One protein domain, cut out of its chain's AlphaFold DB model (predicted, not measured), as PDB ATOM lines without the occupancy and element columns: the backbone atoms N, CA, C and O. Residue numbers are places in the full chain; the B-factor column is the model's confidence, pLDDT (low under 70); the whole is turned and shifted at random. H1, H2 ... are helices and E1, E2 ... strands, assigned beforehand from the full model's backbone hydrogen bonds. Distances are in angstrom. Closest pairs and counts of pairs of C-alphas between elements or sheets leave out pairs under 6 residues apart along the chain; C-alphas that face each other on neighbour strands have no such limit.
ATOM      1  N   VAL A 115     124.326 133.255 181.866       96.81
ATOM      2  CA  VAL A 115     124.175 133.564 180.438       96.81
ATOM      3  C   VAL A 115     124.741 134.939 180.078       96.81
ATOM      4  O   VAL A 115     124.819 135.838 180.921       96.81
ATOM      5  N   GLU A 116     125.159 135.123 178.825       96.31
ATOM      6  CA  GLU A 116     125.648 136.421 178.353       96.31
ATOM      7  C   GLU A 116     124.475 137.405 178.218       96.31
ATOM      8  O   GLU A 116     123.437 137.096 177.631       96.31
ATOM      9  N   GLY A 117     124.645 138.635 178.705       96.12
ATOM     10  CA  GLY A 117     123.597 139.657 178.681       96.12
ATOM     11  C   GLY A 117     123.110 140.027 177.276       96.12
ATOM     12  O   GLY A 117     121.961 140.427 177.106       96.12
ATOM     13  N   GLY A 118     123.955 139.850 176.254       95.00
ATOM     14  CA  GLY A 118     123.555 139.999 174.852       95.00
ATOM     15  C   GLY A 118     122.532 138.951 174.403       95.00
ATOM     16  O   GLY A 118     121.637 139.282 173.633       95.00
ATOM     17  N   GLN A 119     122.615 137.722 174.924       95.75
ATOM     18  CA  GLN A 119     121.651 136.659 174.619       95.75
ATOM     19  C   GLN A 119     120.295 136.940 175.269       95.75
ATOM     20  O   GLN A 119     119.271 136.779 174.611       95.75
ATOM     21  N   ILE A 120     120.280 137.450 176.507       96.81
ATOM     22  CA  ILE A 120     119.035 137.896 177.156       96.81
ATOM     23  C   ILE A 120     118.398 139.031 176.360       96.81
ATOM     24  O   ILE A 120     117.214 138.964 176.074       96.81
ATOM     25  N   GLY A 121     119.164 140.048 175.956       95.12
ATOM     26  CA  GLY A 121     118.613 141.161 175.174       95.12
ATOM     27  C   GLY A 121     118.091 140.752 173.792       95.12
ATOM     28  O   GLY A 121     117.203 141.416 173.267       95.12
ATOM     29  N   ALA A 122     118.630 139.675 173.206       95.12
ATOM     30  CA  ALA A 122     118.159 139.121 171.939       95.12
ATOM     31  C   ALA A 122     116.888 138.270 172.097       95.12
ATOM     32  O   ALA A 122     116.027 138.306 171.224       95.12
ATOM     33  N   HIS A 123     116.774 137.516 173.195       96.25
ATOM     34  CA  HIS A 123     115.612 136.670 173.479       96.25
ATOM     35  C   HIS A 123     114.441 137.471 174.074       96.25
ATOM     36  O   HIS A 123     113.285 137.258 173.724       96.25
ATOM     37  N   PHE A 124     114.746 138.448 174.929       96.50
ATOM     38  CA  PHE A 124     113.789 139.279 175.651       96.50
ATOM     39  C   PHE A 124     113.974 140.749 175.257       96.50
ATOM     40  O   PHE A 124     114.757 141.504 175.846       96.50
ATOM     41  N   ASN A 125     113.244 141.165 174.222       93.94
ATOM     42  CA  ASN A 125     113.335 142.519 173.688       93.94
ATOM     43  C   ASN A 125     112.895 143.572 174.717       93.94
ATOM     44  O   ASN A 125     111.853 143.456 175.354       93.94
ATOM     45  N   GLY A 126     113.676 144.649 174.831       92.06
ATOM     46  CA  GLY A 126     113.357 145.783 175.704       92.06
ATOM     47  C   GLY A 126     113.776 145.613 177.166       92.06
ATOM     48  O   GLY A 126     113.681 146.575 177.928       92.06
ATOM     49  N   VAL A 127     114.308 144.449 177.549       95.25
ATOM     50  CA  VAL A 127     114.840 144.229 178.896       95.25
ATOM     51  C   VAL A 127     116.152 144.985 179.066       95.25
ATOM     52  O   VAL A 127     117.131 144.768 178.346       95.25
ATOM     53  N   LYS A 128     116.189 145.891 180.044       94.88
ATOM     54  CA  LYS A 128     117.386 146.683 180.342       94.88
ATOM     55  C   LYS A 128     118.207 146.038 181.452       94.88
ATOM     56  O   LYS A 128     117.686 145.540 182.445       94.88
ATOM     57  N   LYS A 129     119.533 146.185 181.361       95.31
ATOM     58  CA  LYS A 129     120.489 145.738 182.390       95.31
ATOM     59  C   LYS A 129     120.155 146.257 183.797       95.31
ATOM     60  O   LYS A 129     120.413 145.581 184.787       95.31
ATOM     61  N   THR A 130     119.597 147.465 183.901       94.88
ATOM     62  CA  THR A 130     119.195 148.067 185.182       94.88
ATOM     63  C   THR A 130     118.040 147.327 185.851       94.88
ATOM     64  O   THR A 130     118.043 147.241 187.075       94.88
ATOM     65  N   GLN A 131     117.109 146.759 185.076       95.38
ATOM     66  CA  GLN A 131     115.963 145.999 185.586       95.38
ATOM     67  C   GLN A 131     116.348 144.588 186.041       95.38
ATOM     68  O   GLN A 131     115.709 144.039 186.925       95.38
ATOM     69  N   LEU A 132     117.411 144.014 185.470       96.38
ATOM     70  CA  LEU A 132     117.916 142.692 185.858       96.38
ATOM     71  C   LEU A 132     118.687 142.723 187.185       96.38
ATOM     72  O   LEU A 132     118.691 141.758 187.940       96.38
ATOM     73  N   LYS A 133     119.334 143.850 187.492       95.62
ATOM     74  CA  LYS A 133     120.242 144.008 188.639       95.62
ATOM     75  C   LYS A 133     119.645 143.711 190.034       95.62
ATOM     76  O   LYS A 133     120.416 143.308 190.898       95.62
ATOM     77  N   PRO A 134     118.346 143.938 190.314       95.94
ATOM     78  CA  PRO A 134     117.733 143.574 191.593       95.94
ATOM     79  C   PRO A 134     117.512 142.065 191.760       95.94
ATOM     80  O   PRO A 134     117.426 141.591 192.889       95.94
ATOM     81  N   HIS A 135     117.395 141.332 190.650       96.69
ATOM     82  CA  HIS A 135     116.975 139.931 190.637       96.69
ATOM     83  C   HIS A 135     118.117 138.974 190.290       96.69
ATOM     84  O   HIS A 135     118.102 137.838 190.749       96.69
ATOM     85  N   PHE A 136     119.144 139.447 189.586       97.38
ATOM     86  CA  PHE A 136     120.265 138.638 189.115       97.38
ATOM     87  C   PHE A 136     121.615 139.244 189.497       97.38
ATOM     88  O   PHE A 136     121.773 140.468 189.582       97.38
ATOM     89  N   ASP A 137     122.620 138.382 189.635       97.06
ATOM     90  CA  ASP A 137     124.006 138.798 189.834       97.06
ATOM     91  C   ASP A 137     124.646 139.114 188.478       97.06
ATOM     92  O   ASP A 137     124.919 138.237 187.657       97.06
ATOM     93  N   ILE A 138     124.870 140.404 188.220       96.62
ATOM     94  CA  ILE A 138     125.444 140.877 186.957       96.62
ATOM     95  C   ILE A 138     126.948 141.086 187.104       96.62
ATOM     96  O   ILE A 138     127.390 141.934 187.887       96.62
ATOM     97  N   VAL A 139     127.729 140.380 186.288       95.69
ATOM     98  CA  VAL A 139     129.191 140.470 186.281       95.69
ATOM     99  C   VAL A 139     129.696 141.113 184.993       95.69
ATOM    100  O   VAL A 139     129.518 140.592 183.895       95.69
ATOM    101  N   ASP A 140     130.361 142.257 185.137       94.88
ATOM    102  CA  ASP A 140     130.961 142.988 184.024       94.88
ATOM    103  C   ASP A 140     132.370 142.466 183.722       94.88
ATOM    104  O   ASP A 140     133.321 142.773 184.439       94.88
ATOM    105  N   VAL A 141     132.509 141.726 182.620       90.50
ATOM    106  CA  VAL A 141     133.792 141.194 182.109       90.50
ATOM    107  C   VAL A 141     134.597 142.222 181.300       90.50
ATOM    108  O   VAL A 141     135.749 141.991 180.943       90.50
ATOM    109  N   GLY A 142     134.028 143.403 181.042       86.19
ATOM    110  CA  GLY A 142     134.671 144.461 180.261       86.19
ATOM    111  C   GLY A 142     134.352 144.378 178.766       86.19
ATOM    112  O   GLY A 142     133.604 143.521 178.305       86.19
ATOM    113  N   GLY A 143     134.830 145.355 177.989       86.94
ATOM    114  CA  GLY A 143     134.534 145.429 176.548       86.94
ATOM    115  C   GLY A 143     133.052 145.649 176.200       86.94
ATOM    116  O   GLY A 143     132.657 145.422 175.064       86.94
ATOM    117  N   GLY A 144     132.228 146.074 177.166       86.88
ATOM    118  CA  GLY A 144     130.775 146.216 177.001       86.88
ATOM    119  C   GLY A 144     129.992 144.909 177.158       86.88
ATOM    120  O   GLY A 144     128.765 144.945 177.118       86.88
ATOM    121  N   LYS A 145     130.679 143.784 177.381       91.12
ATOM    122  CA  LYS A 145     130.063 142.489 177.665       91.12
ATOM    123  C   LYS A 145     129.813 142.337 179.162       91.12
ATOM    124  O   LYS A 145     130.574 142.846 179.991       91.12
ATOM    125  N   TYR A 146     128.741 141.634 179.495       95.50
ATOM    126  CA  TYR A 146     128.369 141.320 180.866       95.50
ATOM    127  C   TYR A 146     127.656 139.973 180.913       95.50
ATOM    128  O   TYR A 146     127.002 139.585 179.944       95.50
ATOM    129  N   TRP A 147     127.788 139.280 182.036       96.50
ATOM    130  CA  TRP A 147     127.120 138.015 182.318       96.50
ATOM    131  C   TRP A 147     126.033 138.228 183.360       96.50
ATOM    132  O   TRP A 147     126.204 139.027 184.281       96.50
ATOM    133  N   VAL A 148     124.925 137.518 183.201       97.31
ATOM    134  CA  VAL A 148     123.804 137.493 184.140       97.31
ATOM    135  C   VAL A 148     123.780 136.114 184.784       97.31
ATOM    136  O   VAL A 148     123.835 135.104 184.082       97.31
ATOM    137  N   ARG A 149     123.758 136.076 186.117       97.00
ATOM    138  CA  ARG A 149     123.801 134.854 186.925       97.00
ATOM    139  C   ARG A 149     122.598 134.764 187.845       97.00
ATOM    140  O   ARG A 149     122.120 135.793 188.334       97.00
ATOM    141  N   GLN A 150     122.168 133.541 188.141       97.00
ATOM    142  CA  GLN A 150     121.261 133.310 189.261       97.00
ATOM    143  C   GLN A 150     121.869 133.825 190.576       97.00
ATOM    144  O   GLN A 150     123.079 133.725 190.798       97.00
ATOM    145  N   GLN A 151     121.023 134.354 191.465       95.50
ATOM    146  CA  GLN A 151     121.463 134.785 192.792       95.50
ATOM    147  C   GLN A 151     122.054 133.612 193.572       95.50
ATOM    148  O   GLN A 151     121.392 132.603 193.805       95.50
ATOM    149  N   GLY A 152     123.304 133.771 194.007       93.38
ATOM    150  CA  GLY A 152     124.017 132.739 194.760       93.38
ATOM    151  C   GLY A 152     124.695 131.667 193.902       93.38
ATOM    152  O   GLY A 152     125.307 130.759 194.464       93.38
ATOM    153  N   PHE A 153     124.650 131.775 192.572       94.12
ATOM    154  CA  PHE A 153     125.428 130.904 191.696       94.12
ATOM    155  C   PHE A 153     126.905 131.336 191.664       94.12
ATOM    156  O   PHE A 153     127.264 132.368 191.089       94.12
ATOM    157  N   ASP A 154     127.776 130.520 192.259       90.62
ATOM    158  CA  ASP A 154     129.228 130.742 192.325       90.62
ATOM    159  C   ASP A 154     129.985 129.822 191.351       90.62
ATOM    160  O   ASP A 154     130.841 129.023 191.727       90.62
ATOM    161  N   GLY A 155     129.617 129.875 190.071       88.19
ATOM    162  CA  GLY A 155     130.372 129.206 189.010       88.19
ATOM    163  C   GLY A 155     131.592 130.026 188.568       88.19
ATOM    164  O   GLY A 155     131.603 131.255 188.720       88.19
ATOM    165  N   PRO A 156     132.619 129.407 187.957       88.88
ATOM    166  CA  PRO A 156     133.639 130.157 187.233       88.88
ATOM    167  C   PRO A 156     132.967 130.946 186.105       88.88
ATOM    168  O   PRO A 156     132.120 130.423 185.374       88.88
TER     169      PRO A 156
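Overview. This is residues 115 to 156 of the 276 residues of the protein "Zcchc6 protein" of Symbiodinium natans (UniProt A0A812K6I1). A two-stranded hairpin, E1 and E2, has helix H1 beside E2, near it with residues 117 to 120, and a very short helix H2 near the beginning of E1. The first two printed residues, 115 and 116, pair with E2 in an antiparallel way, and a tail with no named element, residues 150 to 156, follows E2. The 42 printed residues hold two named helices and two named strands, in the order H1, H2, E1, E2; the sheet has the order E1 - E2 and is antiparallel. The class is mixed, with 11 residues in helices and 11 in strands. The whole is compact, with a radius of gyration of the C-alphas of 10.0 A and spans of 27 by 23 by 16 A.

Arrangement. Residues 115 to 116 pair antiparallel with residues 147 to 148 of E2, residues 145 to 149. H1, residues 117 to 123, follows, and its closest C-alpha to E2 is that of Gly 117, 5.3 A from that of Trp 147. H2, residues 129 to 132, is close to H1 but not clearly touching it: the closest C-alphas, those of Gly 117 and Lys 129, are 7.8 A apart. E1, residues 137 to 142, comes closest to H2 with the C-alphas of Ile 138 and Leu 132, 7.8 A apart. H1 and E1 are apart. H2 and E2 are only just apart, their closest C-alphas 8.0 A from each other. E1 and E2 form a hairpin of antiparallel neighbours, with 159 degrees between their directions. The C-alphas of Asp 140 and Tyr 146 face each other at 4.4 A. N 137 and O 149 are within hydrogen-bond range at 2.9 A, and so are N 147 and O 139 at 2.9 A. In H1 every O i to N i+4 pair is within hydrogen-bond range; H2 is too short for such a pair.

Along the chain. H1 begins at C-alpha 117, (123.597, 139.657, 178.681), and is 10.0 A long from first to last C-alpha. H2, Lys 129 to Leu 132, measures 5.3 A. E1 begins at C-alpha 137, (124.006, 138.798, 189.834), and measures 15.4 A. E2 measures 13.5 A and ends at C-alpha 149, (123.801, 134.854, 186.925).

Size, cuts and confidence. The two C-alphas farthest apart, those of Gly 126 and Pro 156, are 28.1 A from each other. The first and last printed C-alphas, those of Val 115 and Pro 156, are 12.1 A apart. The printed part has no cut. The links H1 to H2, H2 to E1 and E1 to E2 are tight, with 5, 4 and 2 residues between the elements. The mean pLDDT of the printed part is 94.4, and no printed residue is under 70.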